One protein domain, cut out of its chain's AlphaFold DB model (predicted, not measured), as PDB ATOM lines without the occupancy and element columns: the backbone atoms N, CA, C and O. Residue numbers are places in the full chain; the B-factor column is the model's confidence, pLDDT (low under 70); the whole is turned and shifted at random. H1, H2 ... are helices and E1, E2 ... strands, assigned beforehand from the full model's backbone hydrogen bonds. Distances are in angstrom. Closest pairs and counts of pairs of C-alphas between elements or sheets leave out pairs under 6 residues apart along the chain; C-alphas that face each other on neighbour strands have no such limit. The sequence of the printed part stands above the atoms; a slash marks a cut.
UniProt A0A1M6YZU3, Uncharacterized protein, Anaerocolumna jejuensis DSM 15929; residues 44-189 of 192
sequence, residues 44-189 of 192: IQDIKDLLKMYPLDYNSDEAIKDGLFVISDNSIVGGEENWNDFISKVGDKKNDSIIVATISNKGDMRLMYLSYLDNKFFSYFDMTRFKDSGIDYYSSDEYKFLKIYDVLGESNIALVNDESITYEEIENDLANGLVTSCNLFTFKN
ATOM      1  N   ILE A  44     166.921 146.346 160.709       82.56
ATOM      2  CA  ILE A  44     166.595 147.163 161.885       82.56
ATOM      3  C   ILE A  44     167.815 147.980 162.311       82.56
ATOM      4  O   ILE A  44     167.680 149.177 162.520       82.56
ATOM      5  N   GLN A  45     169.001 147.368 162.383       84.62
ATOM      6  CA  GLN A  45     170.213 148.083 162.780       84.62
ATOM      7  C   GLN A  45     170.572 149.202 161.792       84.62
ATOM      8  O   GLN A  45     170.792 150.321 162.232       84.62
ATOM      9  N   ASP A  46     170.507 148.948 160.481       88.31
ATOM     10  CA  ASP A  46     170.767 149.980 159.469       88.31
ATOM     11  C   ASP A  46     169.776 151.156 159.578       88.31
ATOM     12  O   ASP A  46     170.151 152.311 159.398       88.31
ATOM     13  N   ILE A  47     168.502 150.875 159.891       88.50
ATOM     14  CA  ILE A  47     167.471 151.904 160.104       88.50
ATOM     15  C   ILE A  47     167.752 152.692 161.388       88.50
ATOM     16  O   ILE A  47     167.637 153.915 161.384       88.50
ATOM     17  N   LYS A  48     168.159 152.021 162.473       86.38
ATOM     18  CA  LYS A  48     168.584 152.692 163.712       86.38
ATOM     19  C   LYS A  48     169.769 153.613 163.453       86.38
ATOM     20  O   LYS A  48     169.749 154.766 163.868       86.38
ATOM     21  N   ASP A  49     170.780 153.115 162.752       88.00
ATOM     22  CA  ASP A  49     171.987 153.873 162.441       88.00
ATOM     23  C   ASP A  49     171.650 155.076 161.550       88.00
ATOM     24  O   ASP A  49     172.120 156.178 161.820       88.00
ATOM     25  N   LEU A  50     170.743 154.906 160.577       90.06
ATOM     26  CA  LEU A  50     170.199 155.994 159.759       90.06
ATOM     27  C   LEU A  50     169.509 157.076 160.598       90.06
ATOM     28  O   LEU A  50     169.808 158.255 160.429       90.06
ATOM     29  N   LEU A  51     168.612 156.699 161.513       88.75
ATOM     30  CA  LEU A  51     167.884 157.655 162.357       88.75
ATOM     31  C   LEU A  51     168.804 158.368 163.369       88.75
ATOM     32  O   LEU A  51     168.570 159.531 163.705       88.75
ATOM     33  N   LYS A  52     169.894 157.716 163.795       87.12
ATOM     34  CA  LYS A  52     170.928 158.296 164.670       87.12
ATOM     35  C   LYS A  52     171.859 159.289 163.976       87.12
ATOM     36  O   LYS A  52     172.535 160.042 164.673       87.12
ATOM     37  N   MET A  53     171.917 159.315 162.640       88.88
ATOM     38  CA  MET A  53     172.727 160.309 161.918       88.88
ATOM     39  C   MET A  53     172.177 161.733 162.061       88.88
ATOM     40  O   MET A  53     172.932 162.692 161.906       88.88
ATOM     41  N   TYR A  54     170.887 161.879 162.363       88.94
ATOM     42  CA  TYR A  54     170.264 163.181 162.568       88.94
ATOM     43  C   TYR A  54     170.605 163.737 163.965       88.94
ATOM     44  O   TYR A  54     170.480 162.992 164.946       88.94
ATOM     45  N   PRO A  55     170.992 165.022 164.098       86.56
ATOM     46  CA  PRO A  55     171.318 165.649 165.387       86.56
ATOM     47  C   PRO A  55     170.203 165.504 166.432       86.56
ATOM     48  O   PRO A  55     169.040 165.355 166.079       86.56
ATOM     49  N   LEU A  56     170.517 165.537 167.730       81.56
ATOM     50  CA  LEU A  56     169.483 165.462 168.782       81.56
ATOM     51  C   LEU A  56     168.715 166.781 168.957       81.56
ATOM     52  O   LEU A  56     167.560 166.765 169.367       81.56
ATOM     53  N   ASP A  57     169.355 167.902 168.643       81.88
ATOM     54  CA  ASP A  57     168.842 169.275 168.664       81.88
ATOM     55  C   ASP A  57     168.302 169.734 167.298       81.88
ATOM     56  O   ASP A  57     168.176 170.927 167.035       81.88
ATOM     57  N   TYR A  58     167.974 168.767 166.441       85.56
ATOM     58  CA  TYR A  58     167.514 168.977 165.075       85.56
ATOM     59  C   TYR A  58     166.210 169.769 165.032       85.56
ATOM     60  O   TYR A  58     165.239 169.422 165.710       85.56
ATOM     61  N   ASN A  59     166.190 170.837 164.237       87.88
ATOM     62  CA  ASN A  59     165.020 171.704 164.088       87.88
ATOM     63  C   ASN A  59     164.273 171.465 162.763       87.88
ATOM     64  O   ASN A  59     164.714 170.699 161.905       87.88
ATOM     65  N   SER A  60     163.110 172.110 162.604       89.31
ATOM     66  CA  SER A  60     162.259 171.971 161.415       89.31
ATOM     67  C   SER A  60     162.982 172.331 160.120       89.31
ATOM     68  O   SER A  60     162.877 171.594 159.146       89.31
ATOM     69  N   ASP A  61     163.736 173.429 160.105       91.25
ATOM     70  CA  ASP A  61     164.369 173.946 158.890       91.25
ATOM     71  C   ASP A  61     165.487 173.015 158.415       91.25
ATOM     72  O   ASP A  61     165.638 172.764 157.217       91.25
ATOM     73  N   GLU A  62     166.252 172.461 159.356       91.94
ATOM     74  CA  GLU A  62     167.272 171.452 159.073       91.94
ATOM     75  C   GLU A  62     166.645 170.151 158.555       91.94
ATOM     76  O   GLU A  62     167.093 169.625 157.536       91.94
ATOM     77  N   ALA A  63     165.565 169.681 159.191       92.25
ATOM     78  CA  ALA A  63     164.826 168.497 158.757       92.25
ATOM     79  C   ALA A  63     164.278 168.641 157.328       92.25
ATOM     80  O   ALA A  63     164.442 167.739 156.504       92.25
ATOM     81  N   ILE A  64     163.686 169.794 157.007       93.50
ATOM     82  CA  ILE A  64     163.188 170.095 155.659       93.50
ATOM     83  C   ILE A  64     164.346 170.121 154.658       93.50
ATOM     84  O   ILE A  64     164.253 169.528 153.584       93.50
ATOM     85  N   LYS A  65     165.459 170.775 155.008       92.62
ATOM     86  CA  LYS A  65     166.637 170.873 154.138       92.62
ATOM     87  C   LYS A  65     167.240 169.508 153.803       92.62
ATOM     88  O   LYS A  65     167.725 169.321 152.687       92.62
ATOM     89  N   ASP A  66     167.176 168.562 154.733       92.19
ATOM     90  CA  ASP A  66     167.628 167.184 154.525       92.19
ATOM     91  C   ASP A  66     166.553 166.282 153.878       92.19
ATOM     92  O   ASP A  66     166.762 165.075 153.709       92.19
ATOM     93  N   GLY A  67     165.419 166.858 153.465       92.81
ATOM     94  CA  GLY A  67     164.374 166.195 152.684       92.81
ATOM     95  C   GLY A  67     163.447 165.298 153.503       92.81
ATOM     96  O   GLY A  67     162.957 164.290 152.986       92.81
ATOM     97  N   LEU A  68     163.241 165.601 154.787       95.56
ATOM     98  CA  LEU A  68     162.237 164.923 155.607       95.56
ATOM     99  C   LEU A  68     160.859 165.536 155.369       95.56
ATOM    100  O   LEU A  68     160.735 166.720 155.065       95.56
ATOM    101  N   PHE A  69     159.820 164.728 155.569       97.06
ATOM    102  CA  PHE A  69     158.465 165.245 155.724       97.06
ATOM    103  C   PHE A  69     158.278 165.711 157.167       97.06
ATOM    104  O   PHE A  69     158.493 164.925 158.091       97.06
ATOM    105  N   VAL A  70     157.932 166.981 157.370       95.94
ATOM    106  CA  VAL A  70     157.957 167.610 158.693       95.94
ATOM    107  C   VAL A  70     156.572 168.098 159.088       95.94
ATOM    108  O   VAL A  70     155.944 168.891 158.386       95.94
ATOM    109  N   ILE A  71     156.132 167.643 160.259       94.62
ATOM    110  CA  ILE A  71     154.888 168.040 160.913       94.62
ATOM    111  C   ILE A  71     155.246 168.740 162.222       94.62
ATOM    112  O   ILE A  71     155.973 168.182 163.043       94.62
ATOM    113  N   SER A  72     154.714 169.938 162.438       91.75
ATOM    114  CA  SER A  72     154.859 170.690 163.688       91.75
ATOM    115  C   SER A  72     153.497 171.198 164.129       91.75
ATOM    116  O   SER A  72     152.774 171.764 163.317       91.75
ATOM    117  N   ASP A  73     153.136 170.991 165.397       87.38
ATOM    118  CA  ASP A  73     151.834 171.405 165.950       87.38
ATOM    119  C   ASP A  73     150.638 170.976 165.074       87.38
ATOM    120  O   ASP A  73     149.747 171.768 164.746       87.38
ATOM    121  N   ASN A  74     150.647 169.704 164.660       88.44
ATOM    122  CA  ASN A  74     149.686 169.105 163.727       88.44
ATOM    123  C   ASN A  74     149.585 169.853 162.385       88.44
ATOM    124  O   ASN A  74     148.551 169.791 161.744       88.44
ATOM    125  N   SER A  75     150.607 170.576 161.941       91.50
ATOM    126  CA  SER A  75     150.597 171.278 160.651       91.50
ATOM    127  C   SER A  75     151.764 170.797 159.801       91.50
ATOM    128  O   SER A  75     152.862 170.578 160.321       91.50
ATOM    129  N   ILE A  76     151.543 170.621 158.500       94.25
ATOM    130  CA  ILE A  76     152.631 170.329 157.566       94.25
ATOM    131  C   ILE A  76     153.463 171.603 157.424       94.25
ATOM    132  O   ILE A  76     152.955 172.637 157.004       94.25
ATOM    133  N   VAL A  77     154.744 171.536 157.786       94.31
ATOM    134  CA  VAL A  77     155.652 172.696 157.711       94.31
ATOM    135  C   VAL A  77     156.704 172.561 156.611       94.31
ATOM    136  O   VAL A  77     157.356 173.542 156.265       94.31
ATOM    137  N   GLY A  78     156.850 171.373 156.017       95.69
ATOM    138  CA  GLY A  78     157.652 171.175 154.813       95.69
ATOM    139  C   GLY A  78     157.840 169.708 154.424       95.69
ATOM    140  O   GLY A  78     157.471 168.793 155.163       95.69
ATOM    141  N   GLY A  79     158.417 169.490 153.240       95.31
ATOM    142  CA  GLY A  79     158.676 168.158 152.692       95.31
ATOM    143  C   GLY A  79     157.438 167.443 152.148       95.31
ATOM    144  O   GLY A  79     157.470 166.223 151.969       95.31
ATOM    145  N   GLU A  80     156.346 168.170 151.903       95.12
ATOM    146  CA  GLU A  80     155.106 167.630 151.335       95.12
ATOM    147  C   GLU A  80     155.357 166.975 149.969       95.12
ATOM    148  O   GLU A  80     154.798 165.927 149.653       95.12
ATOM    149  N   GLU A  81     156.276 167.526 149.177       95.00
ATOM    150  CA  GLU A  81     156.697 166.953 147.903       95.00
ATOM    151  C   GLU A  81     157.312 165.554 148.059       95.00
ATOM    152  O   GLU A  81     157.069 164.683 147.222       95.00
ATOM    153  N   ASN A  82     158.044 165.309 149.151       95.31
ATOM    154  CA  ASN A  82     158.640 164.003 149.441       95.31
ATOM    155  C   ASN A  82     157.575 163.008 149.918       95.31
ATOM    156  O   ASN A  82     157.619 161.833 149.552       95.31
ATOM    157  N   TRP A  83     156.595 163.476 150.699       95.75
ATOM    158  CA  TRP A  83     155.433 162.674 151.088       95.75
ATOM    159  C   TRP A  83     154.600 162.261 149.873       95.75
ATOM    160  O   TRP A  83     154.317 161.078 149.686       95.75
ATOM    161  N   ASN A  84     154.276 163.214 149.002       95.81
ATOM    162  CA  ASN A  84     153.486 162.975 147.798       95.81
ATOM    163  C   ASN A  84     154.200 162.024 146.823       95.81
ATOM    164  O   ASN A  84     153.563 161.130 146.259       95.81
ATOM    165  N   ASP A  85     155.523 162.148 146.666       96.19
ATOM    166  CA  ASP A  85     156.330 161.210 145.874       96.19
ATOM    167  C   ASP A  85     156.318 159.789 146.469       96.19
ATOM    168  O   ASP A  85     156.073 158.815 145.748       96.19
ATOM    169  N   PHE A  86     156.490 159.657 147.790       96.31
ATOM    170  CA  PHE A  86     156.386 158.370 148.484       96.31
ATOM    171  C   PHE A  86     155.010 157.721 148.266       96.31
ATOM    172  O   PHE A  86     154.936 156.568 147.834       96.31
ATOM    173  N   ILE A  87     153.918 158.458 148.488       96.00
ATOM    174  CA  ILE A  87     152.548 157.958 148.294       96.00
ATOM    175  C   ILE A  87     152.298 157.553 146.838       96.00
ATOM    176  O   ILE A  87     151.726 156.489 146.587       96.00
ATOM    177  N   SER A  88     152.771 158.342 145.869       96.31
ATOM    178  CA  SER A  88     152.646 158.009 144.446       96.31
ATOM    179  C   SER A  88     153.347 156.693 144.101       96.31
ATOM    180  O   SER A  88     152.754 155.825 143.456       96.31
ATOM    181  N   LYS A  89     154.584 156.492 144.569       95.38
ATOM    182  CA  LYS A  89     155.334 155.248 144.332       95.38
ATOM    183  C   LYS A  89     154.688 154.042 145.002       95.38
ATOM    184  O   LYS A  89     154.620 152.976 144.392       95.38
ATOM    185  N   VAL A  90     154.184 154.208 146.220       94.38
ATOM    186  CA  VAL A  90     153.438 153.169 146.936       94.38
ATOM    187  C   VAL A  90     152.164 152.781 146.182       94.38
ATOM    188  O   VAL A  90     151.892 151.591 146.028       94.38
ATOM    189  N   GLY A  91     151.417 153.755 145.648       93.81
ATOM    190  CA  GLY A  91     150.244 153.507 144.800       93.81
ATOM    191  C   GLY A  91     150.579 152.701 143.538       93.81
ATOM    192  O   GLY A  91     149.835 151.797 143.154       93.81
ATOM    193  N   ASP A  92     151.761 152.938 142.967       96.12
ATOM    194  CA  ASP A  92     152.336 152.162 141.860       96.12
ATOM    195  C   ASP A  92     152.928 150.801 142.287       96.12
ATOM    196  O   ASP A  92     153.532 150.100 141.468       96.12
ATOM    197  N   LYS A  93     152.795 150.417 143.563       94.62
ATOM    198  CA  LYS A  93     153.406 149.223 144.174       94.62
ATOM    199  C   LYS A  93     154.931 149.173 144.034       94.62
ATOM    200  O   LYS A  93     155.525 148.096 143.931       94.62
ATOM    201  N   LYS A  94     155.587 150.332 144.019       95.12
ATOM    202  CA  LYS A  94     157.049 150.450 143.990       95.12
ATOM    203  C   LYS A  94     157.578 150.545 145.414       95.12
ATOM    204  O   LYS A  94     157.063 151.314 146.219       95.12
ATOM    205  N   ASN A  95     158.631 149.782 145.701       94.50
ATOM    206  CA  ASN A  95     159.302 149.840 146.998       94.50
ATOM    207  C   ASN A  95     159.861 151.248 147.229       94.50
ATOM    208  O   ASN A  95     160.653 151.719 146.407       94.50
ATOM    209  N   ASP A  96     159.466 151.882 148.332       95.25
ATOM    210  CA  ASP A  96     160.013 153.173 148.736       95.25
ATOM    211  C   ASP A  96     159.958 153.428 150.251       95.25
ATOM    212  O   ASP A  96     159.473 152.597 151.020       95.25
ATOM    213  N   SER A  97     160.534 154.543 150.703       95.31
ATOM    214  CA  SER A  97     160.594 154.943 152.103       95.31
ATOM    215  C   SER A  97     160.698 156.440 152.258       95.31
ATOM    216  O   SER A  97     161.209 157.163 151.404       95.31
ATOM    217  N   ILE A  98     160.273 156.878 153.428       96.12
ATOM    218  CA  ILE A  98     160.345 158.255 153.854       96.12
ATOM    219  C   ILE A  98     160.729 158.312 155.329       96.12
ATOM    220  O   ILE A  98     160.508 157.367 156.090       96.12
ATOM    221  N   ILE A  99     161.340 159.425 155.721       95.88
ATOM    222  CA  ILE A  99     161.524 159.766 157.125       95.88
ATOM    223  C   ILE A  99     160.596 160.931 157.425       95.88
ATOM    224  O   ILE A  99     160.603 161.935 156.709       95.88
ATOM    225  N   VAL A 100     159.806 160.766 158.476       95.50
ATOM    226  CA  VAL A 100     158.877 161.771 158.977       95.50
ATOM    227  C   VAL A 100     159.425 162.321 160.284       95.50
ATOM    228  O   VAL A 100     159.779 161.548 161.177       95.50
ATOM    229  N   ALA A 101     159.501 163.643 160.391       94.06
ATOM    230  CA  ALA A 101     159.782 164.348 161.629       94.06
ATOM    231  C   ALA A 101     158.477 164.925 162.180       94.06
ATOM    232  O   ALA A 101     157.797 165.693 161.503       94.06
ATOM    233  N   THR A 102     158.133 164.575 163.415       92.19
ATOM    234  CA  THR A 102     156.996 165.166 164.129       92.19
ATOM    235  C   THR A 102     157.518 165.937 165.326       92.19
ATOM    236  O   THR A 102     158.189 165.364 166.185       92.19
ATOM    237  N   ILE A 103     157.218 167.228 165.379       89.19
ATOM    238  CA  ILE A 103     157.640 168.139 166.438       89.19
ATOM    239  C   ILE A 103     156.446 168.378 167.358       89.19
ATOM    240  O   ILE A 103     155.374 168.796 166.915       89.19
ATOM    241  N   SER A 104     156.621 168.064 168.642       81.75
ATOM    242  CA  SER A 104     155.611 168.338 169.663       81.75
ATOM    243  C   SER A 104     155.531 169.833 169.976       81.75
ATOM    244  O   SER A 104     156.485 170.580 169.768       81.75
ATOM    245  N   ASN A 105     154.443 170.250 170.621       77.25
ATOM    246  CA  ASN A 105     154.284 171.609 171.151       77.25
ATOM    247  C   ASN A 105     155.352 172.021 172.186       77.25
ATOM    248  O   ASN A 105     155.485 173.199 172.511       77.25
ATOM    249  N   LYS A 106     156.105 171.059 172.735       76.31
ATOM    250  CA  LYS A 106     157.241 171.298 173.639       76.31
ATOM    251  C   LYS A 106     158.578 171.400 172.898       76.31
ATOM    252  O   LYS A 106     159.603 171.610 173.540       76.31
ATOM    253  N   GLY A 107     158.571 171.262 171.570       77.81
ATOM    254  CA  GLY A 107     159.757 171.271 170.716       77.81
ATOM    255  C   GLY A 107     160.479 169.925 170.630       77.81
ATOM    256  O   GLY A 107     161.562 169.858 170.056       77.81
ATOM    257  N   ASP A 108     159.910 168.849 171.183       80.81
ATOM    258  CA  ASP A 108     160.523 167.522 171.105       80.81
ATOM    259  C   ASP A 108     160.271 166.912 169.724       80.81
ATOM    260  O   ASP A 108     159.121 166.698 169.332       80.81
ATOM    261  N   MET A 109     161.347 166.601 169.000       86.56
ATOM    262  CA  MET A 109     161.265 165.957 167.694       86.56
ATOM    263  C   MET A 109     161.283 164.430 167.816       86.56
ATOM    264  O   MET A 109     162.213 163.836 168.367       86.56
ATOM    265  N   ARG A 110     160.288 163.784 167.207       87.69
ATOM    266  CA  ARG A 110     160.260 162.347 166.922       87.69
ATOM    267  C   ARG A 110     160.616 162.119 165.465       87.69
ATOM    268  O   ARG A 110     160.004 162.728 164.593       87.69
ATOM    269  N   LEU A 111     161.535 161.195 165.205       91.75
ATOM    270  CA  LEU A 111     161.765 160.687 163.855       91.75
ATOM    271  C   LEU A 111     161.082 159.333 163.683       91.75
ATOM    272  O   LEU A 111     161.147 158.471 164.562       91.75
ATOM    273  N   MET A 112     160.445 159.143 162.536       92.06
ATOM    274  CA  MET A 112     159.862 157.878 162.118       92.06
ATOM    275  C   MET A 112     160.393 157.505 160.739       92.06
ATOM    276  O   MET A 112     160.306 158.290 159.799       92.06
ATOM    277  N   TYR A 113     160.882 156.279 160.603       93.38
ATOM    278  CA  TYR A 113     161.134 155.652 159.317       93.38
ATOM    279  C   TYR A 113     159.889 154.902 158.857       93.38
ATOM    280  O   TYR A 113     159.452 153.981 159.543       93.38
ATOM    281  N   LEU A 114     159.342 155.247 157.697       94.81
ATOM    282  CA  LEU A 114     158.250 154.510 157.069       94.81
ATOM    283  C   LEU A 114     158.740 153.930 155.748       94.81
ATOM    284  O   LEU A 114     159.348 154.632 154.947       94.81
ATOM    285  N   SER A 115     158.471 152.653 155.501       94.38
ATOM    286  CA  SER A 115     158.809 152.015 154.230       94.38
ATOM    287  C   SER A 115     157.708 151.112 153.716       94.38
ATOM    288  O   SER A 115     156.955 150.535 154.495       94.38
ATOM    289  N   TYR A 116     157.672 150.971 152.397       94.12
ATOM    290  CA  TYR A 116     156.879 150.008 151.663       94.12
ATOM    291  C   TYR A 116     157.823 149.043 150.944       94.12
ATOM    292  O   TYR A 116     158.648 149.455 150.125       94.12
ATOM    293  N   LEU A 117     157.730 147.759 151.280       92.25
ATOM    294  CA  LEU A 117     158.543 146.688 150.714       92.25
ATOM    295  C   LEU A 117     157.663 145.482 150.419       92.25
ATOM    296  O   LEU A 117     156.975 144.987 151.308       92.25
ATOM    297  N   ASP A 118     157.716 144.995 149.183       91.56
ATOM    298  CA  ASP A 118     157.079 143.741 148.767       91.56
ATOM    299  C   ASP A 118     155.584 143.680 149.139       91.56
ATOM    300  O   ASP A 118     155.052 142.657 149.574       91.56
ATOM    301  N   ASN A 119     154.892 144.802 148.919       91.94
ATOM    302  CA  ASN A 119     153.478 145.026 149.230       91.94
ATOM    303  C   ASN A 119     153.119 145.097 150.719       91.94
ATOM    304  O   ASN A 119     151.978 144.813 151.087       91.94
ATOM    305  N   LYS A 120     154.071 145.468 151.578       93.31
ATOM    306  CA  LYS A 120     153.842 145.646 153.013       93.31
ATOM    307  C   LYS A 120     154.490 146.915 153.529       93.31
ATOM    308  O   LYS A 120     155.534 147.328 153.032       93.31
ATOM    309  N   PHE A 121     153.875 147.500 154.545       93.56
ATOM    310  CA  PHE A 121     154.386 148.661 155.252       93.56
ATOM    311  C   PHE A 121     155.130 148.254 156.515       93.56
ATOM    312  O   PHE A 121     154.711 147.338 157.225       93.56
ATOM    313  N   PHE A 122     156.202 148.987 156.793       90.94
ATOM    314  CA  PHE A 122     157.023 148.856 157.988       90.94
ATOM    315  C   PHE A 122     157.302 150.245 158.547       90.94
ATOM    316  O   PHE A 122     157.833 151.096 157.822       90.94
ATOM    317  N   SER A 123     156.976 150.462 159.818       89.56
ATOM    318  CA  SER A 123     157.299 151.684 160.555       89.56
ATOM    319  C   SER A 123     158.356 151.409 161.626       89.56
ATOM    320  O   SER A 123     158.383 150.332 162.217       89.56
ATOM    321  N   TYR A 124     159.240 152.381 161.859       88.69
ATOM    322  CA  TYR A 124     160.217 152.372 162.946       88.69
ATOM    323  C   TYR A 124     160.259 153.747 163.594       88.69
ATOM    324  O   TYR A 124     160.546 154.736 162.921       88.69
ATOM    325  N   PHE A 125     160.006 153.814 164.896       85.94
ATOM    326  CA  PHE A 125     160.022 155.066 165.651       85.94
ATOM    327  C   PHE A 125     161.326 155.201 166.435       85.94
ATOM    328  O   PHE A 125     161.727 154.271 167.131       85.94
ATOM    329  N   ASP A 126     161.970 156.364 166.345       84.94
ATOM    330  CA  ASP A 126     163.132 156.705 167.162       84.94
ATOM    331  C   ASP A 126     162.680 157.291 168.503       84.94
ATOM    332  O   ASP A 126     162.468 158.499 168.647       84.94
ATOM    333  N   MET A 127     162.485 156.420 169.495       77.06
ATOM    334  CA  MET A 127     161.996 156.836 170.812       77.06
ATOM    335  C   MET A 127     163.096 157.422 171.707       77.06
ATOM    336  O   MET A 127     162.779 158.066 172.708       77.06
ATOM    337  N   THR A 128     164.378 157.297 171.335       75.31
ATOM    338  CA  THR A 128     165.505 157.756 172.171       75.31
ATOM    339  C   THR A 128     165.560 159.275 172.330       75.31
ATOM    340  O   THR A 128     166.234 159.785 173.222       75.31
ATOM    341  N   ARG A 129     164.870 160.014 171.454       73.44
ATOM    342  CA  ARG A 129     164.787 161.483 171.469       73.44
ATOM    343  C   ARG A 129     163.839 162.013 172.542       73.44
ATOM    344  O   ARG A 129     163.942 163.170 172.937       73.44
ATOM    345  N   PHE A 130     162.961 161.161 173.070       69.06
ATOM    346  CA  PHE A 130     162.129 161.501 174.216       69.06
ATOM    347  C   PHE A 130     162.966 161.408 175.488       69.06
ATOM    348  O   PHE A 130     163.117 160.321 176.052       69.06
ATOM    349  N   LYS A 131     163.496 162.558 175.930       56.84
ATOM    350  CA  LYS A 131     164.392 162.704 177.096       56.84
ATOM    351  C   LYS A 131     163.888 161.994 178.358       56.84
ATOM    352  O   LYS A 131     164.699 161.445 179.096       56.84
ATOM    353  N   ASP A 132     162.571 161.935 178.554       55.12
ATOM    354  CA  ASP A 132     161.944 161.351 179.747       55.12
ATOM    355  C   ASP A 132     161.488 159.895 179.569       55.12
ATOM    356  O   ASP A 132     160.964 159.287 180.501       55.12
ATOM    357  N   SER A 133     161.653 159.314 178.376       56.88
ATOM    358  CA  SER A 133     161.138 157.970 178.105       56.88
ATOM    359  C   SER A 133     161.992 156.873 178.743       56.88
ATOM    360  O   SER A 133     161.454 155.844 179.131       56.88
ATOM    361  N   GLY A 134     163.315 157.068 178.853       49.38
ATOM    362  CA  GLY A 134     164.254 156.015 179.273       49.38
ATOM    363  C   GLY A 134     164.266 154.793 178.339       49.38
ATOM    364  O   GLY A 134     164.761 153.732 178.713       49.38
ATOM    365  N   ILE A 135     163.693 154.931 177.140       55.50
ATOM    366  CA  ILE A 135     163.343 153.836 176.243       55.50
ATOM    367  C   ILE A 135     164.258 153.890 175.004       55.50
ATOM    368  O   ILE A 135     164.102 154.743 174.134       55.50
ATOM    369  N   ASP A 136     165.202 152.944 174.906       55.72
ATOM    370  CA  ASP A 136     165.950 152.646 173.667       55.72
ATOM    371  C   ASP A 136     165.175 151.630 172.820       55.72
ATOM    372  O   ASP A 136     165.556 150.465 172.672       55.72
ATOM    373  N   TYR A 137     164.002 152.048 172.343       62.22
ATOM    374  CA  TYR A 137     163.073 151.172 171.638       62.22
ATOM    375  C   TYR A 137     162.796 151.676 170.234       62.22
ATOM    376  O   TYR A 137     162.416 152.824 170.021       62.22
ATOM    377  N   TYR A 138     162.945 150.750 169.297       60.06
ATOM    378  CA  TYR A 138     162.459 150.865 167.938       60.06
ATOM    379  C   TYR A 138     161.433 149.744 167.793       60.06
ATOM    380  O   TYR A 138     161.817 148.571 167.833       60.06
ATOM    381  N   SER A 139     160.144 150.074 167.686       61.84
ATOM    382  CA  SER A 139     159.144 149.100 167.238       61.84
ATOM    383  C   SER A 139     159.309 148.858 165.747       61.84
ATOM    384  O   SER A 139     159.779 149.727 165.014       61.84
ATOM    385  N   SER A 140     158.946 147.659 165.310       64.44
ATOM    386  CA  SER A 140     158.796 147.353 163.896       64.44
ATOM    387  C   SER A 140     157.550 146.515 163.724       64.44
ATOM    388  O   SER A 140     157.550 145.335 164.079       64.44
ATOM    389  N   ASP A 141     156.516 147.125 163.175       71.56
ATOM    390  CA  ASP A 141     155.245 146.466 162.938       71.56
ATOM    391  C   ASP A 141     155.007 146.350 161.431       71.56
ATOM    392  O   ASP A 141     155.369 147.233 160.649       71.56
ATOM    393  N   GLU A 142     154.459 145.208 161.020       86.62
ATOM    394  CA  GLU A 142     154.172 144.889 159.624       86.62
ATOM    395  C   GLU A 142     152.675 145.054 159.364       86.62
ATOM    396  O   GLU A 142     151.846 144.427 160.030       86.62
ATOM    397  N   TYR A 143     152.340 145.849 158.350       91.94
ATOM    398  CA  TYR A 143     150.957 146.113 157.961       91.94
ATOM    399  C   TYR A 143     150.759 145.999 156.454       91.94
ATOM    400  O   TYR A 143     151.692 146.145 155.664       91.94
ATOM    401  N   LYS A 144     149.522 145.733 156.036       93.75
ATOM    402  CA  LYS A 144     149.173 145.581 154.615       93.75
ATOM    403  C   LYS A 144     148.835 146.906 153.944       93.75
ATOM    404  O   LYS A 144     149.117 147.069 152.760       93.75
ATOM    405  N   PHE A 145     148.243 147.837 154.686       95.19
ATOM    406  CA  PHE A 145     147.678 149.059 154.131       95.19
ATOM    407  C   PHE A 145     148.126 150.282 154.923       95.19
ATOM    408  O   PHE A 145     148.264 150.219 156.143       95.19
ATOM    409  N   LEU A 146     148.302 151.392 154.210       95.94
ATOM    410  CA  LEU A 146     148.370 152.737 154.764       95.94
ATOM    411  C   LEU A 146     147.040 153.418 154.454       95.94
ATOM    412  O   LEU A 146     146.620 153.441 153.296       95.94
ATOM    413  N   LYS A 147     146.375 153.939 155.482       95.38
ATOM    414  CA  LYS A 147     145.091 154.627 155.363       95.38
ATOM    415  C   LYS A 147     145.189 156.038 155.918       95.38
ATOM    416  O   LYS A 147     145.891 156.288 156.895       95.38
ATOM    417  N   ILE A 148     144.463 156.934 155.261       94.44
ATOM    418  CA  ILE A 148     144.250 158.316 155.675       94.44
ATOM    419  C   ILE A 148     142.779 158.414 156.072       94.44
ATOM    420  O   ILE A 148     141.906 158.014 155.298       94.44
ATOM    421  N   TYR A 149     142.520 158.892 157.284       94.44
ATOM    422  CA  TYR A 149     141.181 159.108 157.818       94.44
ATOM    423  C   TYR A 149     140.996 160.587 158.139       94.44
ATOM    424  O   TYR A 149     141.660 161.109 159.033       94.44
ATOM    425  N   ASP A 150     140.076 161.247 157.445       93.44
ATOM    426  CA  ASP A 150     139.716 162.633 157.733       93.44
ATOM    427  C   ASP A 150     138.633 162.683 158.813       93.44
ATOM    428  O   ASP A 150     137.497 162.250 158.602       93.44
ATOM    429  N   VAL A 151     138.987 163.206 159.986       90.12
ATOM    430  CA  VAL A 151     138.118 163.282 161.163       90.12
ATOM    431  C   VAL A 151     138.254 164.668 161.781       90.12
ATOM    432  O   VAL A 151     139.347 165.084 162.139       90.12
ATOM    433  N   LEU A 152     137.135 165.389 161.906       88.75
ATOM    434  CA  LEU A 152     137.067 166.705 162.566       88.75
ATOM    435  C   LEU A 152     138.091 167.739 162.047       88.75
ATOM    436  O   LEU A 152     138.626 168.525 162.822       88.75
ATOM    437  N   GLY A 153     138.351 167.748 160.737       89.19
ATOM    438  CA  GLY A 153     139.308 168.676 160.123       89.19
ATOM    439  C   GLY A 153     140.772 168.246 160.254       89.19
ATOM    440  O   GLY A 153     141.659 169.002 159.875       89.19
ATOM    441  N   GLU A 154     141.041 167.036 160.747       91.44
ATOM    442  CA  GLU A 154     142.379 166.454 160.813       91.44
ATOM    443  C   GLU A 154     142.473 165.176 159.972       91.44
ATOM    444  O   GLU A 154     141.605 164.303 160.015       91.44
ATOM    445  N   SER A 155     143.567 165.053 159.233       93.31
ATOM    446  CA  SER A 155     143.986 163.850 158.532       93.31
ATOM    447  C   SER A 155     144.796 162.966 159.483       93.31
ATOM    448  O   SER A 155     145.865 163.349 159.963       93.31
ATOM    449  N   ASN A 156     144.291 161.762 159.750       93.56
ATOM    450  CA  ASN A 156     144.899 160.764 160.627       93.56
ATOM    451  C   ASN A 156     145.484 159.623 159.796       93.56
ATOM    452  O   ASN A 156     144.766 158.939 159.065       93.56
ATOM    453  N   ILE A 157     146.799 159.426 159.893       94.38
ATOM    454  CA  ILE A 157     147.529 158.480 159.053       94.38
ATOM    455  C   ILE A 157     147.828 157.246 159.892       94.38
ATOM    456  O   ILE A 157     148.512 157.326 160.917       94.38
ATOM    457  N   ALA A 158     147.347 156.091 159.440       94.00
ATOM    458  CA  ALA A 158     147.494 154.835 160.160       94.00
ATOM    459  C   ALA A 158     147.886 153.681 159.239       94.00
ATOM    460  O   ALA A 158     147.514 153.626 158.064       94.00
ATOM    461  N   LEU A 159     148.616 152.722 159.801       94.31
ATOM    462  CA  LEU A 159     148.860 151.427 159.184       94.31
ATOM    463  C   LEU A 159     147.875 150.391 159.723       94.31
ATOM    464  O   LEU A 159     147.649 150.316 160.931       94.31
ATOM    465  N   VAL A 160     147.298 149.585 158.828       94.31
ATOM    466  CA  VAL A 160     146.259 148.602 159.168       94.31
ATOM    467  C   VAL A 160     146.420 147.295 158.389       94.31
ATOM    468  O   VAL A 160     147.045 147.232 157.326       94.31
ATOM    469  N   ASN A 161     145.852 146.219 158.933       93.19
ATOM    470  CA  ASN A 161     145.803 144.906 158.279       93.19
ATOM    471  C   ASN A 161     144.449 144.593 157.629       93.19
ATOM    472  O   ASN A 161     144.384 143.704 156.774       93.19
ATOM    473  N   ASP A 162     143.406 145.320 158.021       93.69
ATOM    474  CA  ASP A 162     142.071 145.271 157.439       93.69
ATOM    475  C   ASP A 162     141.825 146.566 156.658       93.69
ATOM    476  O   ASP A 162     141.859 147.657 157.220       93.69
ATOM    477  N   GLU A 163     141.612 146.458 155.348       93.69
ATOM    478  CA  GLU A 163     141.348 147.610 154.480       93.69
ATOM    479  C   GLU A 163     140.004 148.281 154.804       93.69
ATOM    480  O   GLU A 163     139.835 149.480 154.574       93.69
ATOM    481  N   SER A 164     139.053 147.529 155.364       94.50
ATOM    482  CA  SER A 164     137.698 147.997 155.653       94.50
ATOM    483  C   SER A 164     137.550 148.703 157.001       94.50
ATOM    484  O   SER A 164     136.566 149.416 157.179       94.50
ATOM    485  N   ILE A 165     138.542 148.595 157.894       93.75
ATOM    486  CA  ILE A 165     138.474 149.174 159.241       93.75
ATOM    487  C   ILE A 165     138.273 150.694 159.192       93.75
ATOM    488  O   ILE A 165     138.948 151.419 158.438       93.75
ATOM    489  N   THR A 166     137.327 151.172 159.987       94.44
ATOM    490  CA  THR A 166     137.024 152.591 160.184       94.44
ATOM    491  C   THR A 166     137.905 153.199 161.277       94.44
ATOM    492  O   THR A 166     138.552 152.491 162.046       94.44
ATOM    493  N   TYR A 167     137.948 154.530 161.347       92.44
ATOM    494  CA  TYR A 167     138.696 155.208 162.407       92.44
ATOM    495  C   TYR A 167     138.064 154.990 163.792       92.44
ATOM    496  O   TYR A 167     138.779 154.733 164.751       92.44
ATOM    497  N   GLU A 168     136.729 154.992 163.884       93.56
ATOM    498  CA  GLU A 168     136.000 154.704 165.130       93.56
ATOM    499  C   GLU A 168     136.318 153.299 165.668       93.56
ATOM    500  O   GLU A 168     136.533 153.122 166.865       93.56
ATOM    501  N   GLU A 169     136.415 152.297 164.787       94.06
ATOM    502  CA  GLU A 169     136.823 150.943 165.176       94.06
ATOM    503  C   GLU A 169     138.263 150.905 165.697       94.06
ATOM    504  O   GLU A 169     138.516 150.256 166.710       94.06
ATOM    505  N   ILE A 170     139.189 151.641 165.069       92.00
ATOM    506  CA  ILE A 170     140.565 151.787 165.567       92.00
ATOM    507  C   ILE A 170     140.571 152.394 166.976       92.00
ATOM    508  O   ILE A 170     141.259 151.884 167.863       92.00
ATOM    509  N   GLU A 171     139.818 153.470 167.203       90.44
ATOM    510  CA  GLU A 171     139.734 154.114 168.518       90.44
ATOM    511  C   GLU A 171     139.122 153.183 169.570       90.44
ATOM    512  O   GLU A 171     139.635 153.088 170.689       90.44
ATOM    513  N   ASN A 172     138.068 152.449 169.207       92.50
ATOM    514  CA  ASN A 172     137.450 151.464 170.083       92.50
ATOM    515  C   ASN A 172     138.409 150.308 170.413       92.50
ATOM    516  O   ASN A 172     138.501 149.900 171.570       92.50
ATOM    517  N   ASP A 173     139.158 149.793 169.439       91.31
ATOM    518  CA  ASP A 173     140.156 148.745 169.660       91.31
ATOM    519  C   ASP A 173     141.255 149.213 170.620       91.31
ATOM    520  O   ASP A 173     141.557 148.523 171.599       91.31
ATOM    521  N   LEU A 174     141.787 150.420 170.407       85.88
ATOM    522  CA  LEU A 174     142.787 151.033 171.284       85.88
ATOM    523  C   LEU A 174     142.255 151.220 172.711       85.88
ATOM    524  O   LEU A 174     142.953 150.891 173.673       85.88
ATOM    525  N   ALA A 175     141.011 151.683 172.866       87.81
ATOM    526  CA  ALA A 175     140.360 151.828 174.170       87.81
ATOM    527  C   ALA A 175     140.186 150.485 174.903       87.81
ATOM    528  O   ALA A 175     140.196 150.444 176.134       87.81
ATOM    529  N   ASN A 176     140.077 149.383 174.155       89.12
ATOM    530  CA  ASN A 176     139.994 148.020 174.678       89.12
ATOM    531  C   ASN A 176     141.363 147.314 174.778       89.12
ATOM    532  O   ASN A 176     141.421 146.130 175.118       89.12
ATOM    533  N   GLY A 177     142.471 148.017 174.514       83.75
ATOM    534  CA  GLY A 177     143.831 147.474 174.602       83.75
ATOM    535  C   GLY A 177     144.197 146.498 173.479       83.75
ATOM    536  O   GLY A 177     145.126 145.703 173.636       83.75
ATOM    537  N   LEU A 178     143.472 146.532 172.362       84.31
ATOM    538  CA  LEU A 178     143.761 145.747 171.168       84.31
ATOM    539  C   LEU A 178     144.728 146.510 170.256       84.31
ATOM    540  O   LEU A 178     144.646 147.727 170.105       84.31
ATOM    541  N   VAL A 179     145.646 145.777 169.625       78.94
ATOM    542  CA  VAL A 179     146.608 146.334 168.662       78.94
ATOM    543  C   VAL A 179     146.225 145.859 167.266       78.94
ATOM    544  O   VAL A 179     146.711 144.836 166.783       78.94
ATOM    545  N   THR A 180     145.301 146.575 166.631       82.94
ATOM    546  CA  THR A 180     144.807 146.277 165.273       82.94
ATOM    547  C   THR A 180     145.353 147.243 164.218       82.94
ATOM    548  O   THR A 180     145.358 146.925 163.024       82.94
ATOM    549  N   SER A 181     145.907 148.372 164.658       88.75
ATOM    550  CA  SER A 181     146.487 149.425 163.827       88.75
ATOM    551  C   SER A 181     147.748 150.021 164.460       88.75
ATOM    552  O   SER A 181     148.065 149.770 165.624       88.75
ATOM    553  N   CYS A 182     148.480 150.812 163.676       88.50
ATOM    554  CA  CYS A 182     149.543 151.689 164.155       88.50
ATOM    555  C   CYS A 182     149.272 153.105 163.649       88.50
ATOM    556  O   CYS A 182     149.417 153.379 162.456       88.50
ATOM    557  N   ASN A 183     148.878 154.002 164.553       89.00
ATOM    558  CA  ASN A 183     148.744 155.424 164.248       89.00
ATOM    559  C   ASN A 183     150.142 156.032 164.087       89.00
ATOM    560  O   ASN A 183     150.970 155.942 164.995       89.00
ATOM    561  N   LEU A 184     150.409 156.626 162.923       90.38
ATOM    562  CA  LEU A 184     151.720 157.176 162.592       90.38
ATOM    563  C   LEU A 184     151.824 158.640 163.020       90.38
ATOM    564  O   LEU A 184     152.715 158.996 163.791       90.38
ATOM    565  N   PHE A 185     150.922 159.476 162.508       91.25
ATOM    566  CA  PHE A 185     150.869 160.911 162.768       91.25
ATOM    567  C   PHE A 185     149.534 161.501 162.297       91.25
ATOM    568  O   PHE A 185     148.803 160.882 161.518       91.25
ATOM    569  N   THR A 186     149.265 162.722 162.751       91.94
ATOM    570  CA  THR A 186     148.069 163.498 162.421       91.94
ATOM    571  C   THR A 186     148.491 164.893 161.979       91.94
ATOM    572  O   THR A 186     149.449 165.453 162.519       91.94
ATOM    573  N   PHE A 187     147.785 165.457 161.007       91.50
ATOM    574  CA  PHE A 187     147.915 166.863 160.643       91.50
ATOM    575  C   PHE A 187     146.547 167.458 160.300       91.50
ATOM    576  O   PHE A 187     145.632 166.750 159.896       91.50
ATOM    577  N   LYS A 188     146.398 168.763 160.492       90.94
ATOM    578  CA  LYS A 188     145.207 169.538 160.170       90.94
ATOM    579  C   LYS A 188     145.082 169.668 158.665       90.94
ATOM    580  O   LYS A 188     146.068 169.872 157.964       90.94
ATOM    581  N   ASN A 189     143.853 169.581 158.192       83.31
ATOM    582  CA  ASN A 189     143.526 169.884 156.817       83.31
ATOM    583  C   ASN A 189     143.488 171.411 156.685       83.31
ATOM    584  O   ASN A 189     142.707 172.059 157.377       83.31
TER     585      ASN A 189
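What this domain is: This is residues 44 to 189 of the 192 residues of an uncharacterized protein of Anaerocolumna jejuensis DSM 15929 (UniProt A0A1M6YZU3). A strongly twisted, curled sheet of six strands is partly face to face with a smaller sheet, E7 E8 E9, as a sandwich with crossed strands; helix H3 is over the large sheet too, H1 and H2 cover its opposite face, and H4 packs on the small sheet. The 146 printed residues hold four named helices and nine named strands, in the order H1 H2 E1 E2 H3 E3 E4 E5 E6 E7 E8 H4 E9, of mixed class. The large sheet runs E2 E1 E3 E4 E5 E6 and is mixed; the small one is antiparallel. The whole is compact, with a radius of gyration of the C-alphas of 14.9 A and spans of 39 by 35 by 33 A.

Where its parts are: In the large sheet, E2 is residues 75 to 78, E1 69 to 72, E3 96 to 103 (23.3 A), E4 109 to 117 (25.8 A), E5 120 to 126 (20.2 A) and E6 141 to 143. C-alpha 109 is at (161.265, 165.957, 167.694). H1 is residues 44 to 52, beginning at C-alpha 44 (166.595, 147.163, 161.885); H2 is 60 to 65 and H3 80 to 91, 16.3 A long. E7 is residues 145 to 151, E8 154 to 160, H4 167 to 175, and E9 181 to 188, ending at C-alpha 188 (145.207, 169.538, 160.170).

How they stand to each other: E3 E4 E5 E6 form a meander, each strand the antiparallel neighbour of the one before. In the hairpin E3 and E4, N 100 and O 112 are 2.9 A apart; in the hairpin E4 and E5, N 115 and O 122 are 2.9 A apart. E1 is parallel to E3, with N 71 and O 101 at 2.8 A. Helices on both faces make three layers. H1 is over E4 and E5 at a height over the sheet of 9.0 A; H2, on the same face, is over E1 at 8.1 A. H3, on the opposite face, touches E3, the closest C-alphas being Phe 86 and Asp 96, 6.3 A. E6 runs on into E7 at 86 degrees. The strands of the two sheets stand at 55 degrees; E2 touches E9, the closest C-alphas being Ser 75 and Phe 187, 5.2 A. In the hairpin E7 and E8, N 147 and O 158 are 2.8 A apart; between E8 and E9, N 157 and O 185 are 3.0 A apart. E9 bends by 56 degrees at residue 184. H4 is on the small sheet at a height of 9.4 A. In H1, H2, H3 and H4 every O i to N i+4 pair is within hydrogen-bond range.

The domain as a whole: The C-alphas of Lys 65 and Asn 176, the two farthest apart, are 40.7 A apart. The printed part has no cut. The link E5 to E6, 14 residues, is long. Mean pLDDT of the printed part is 88.2; residues 130 to 140 are under 70.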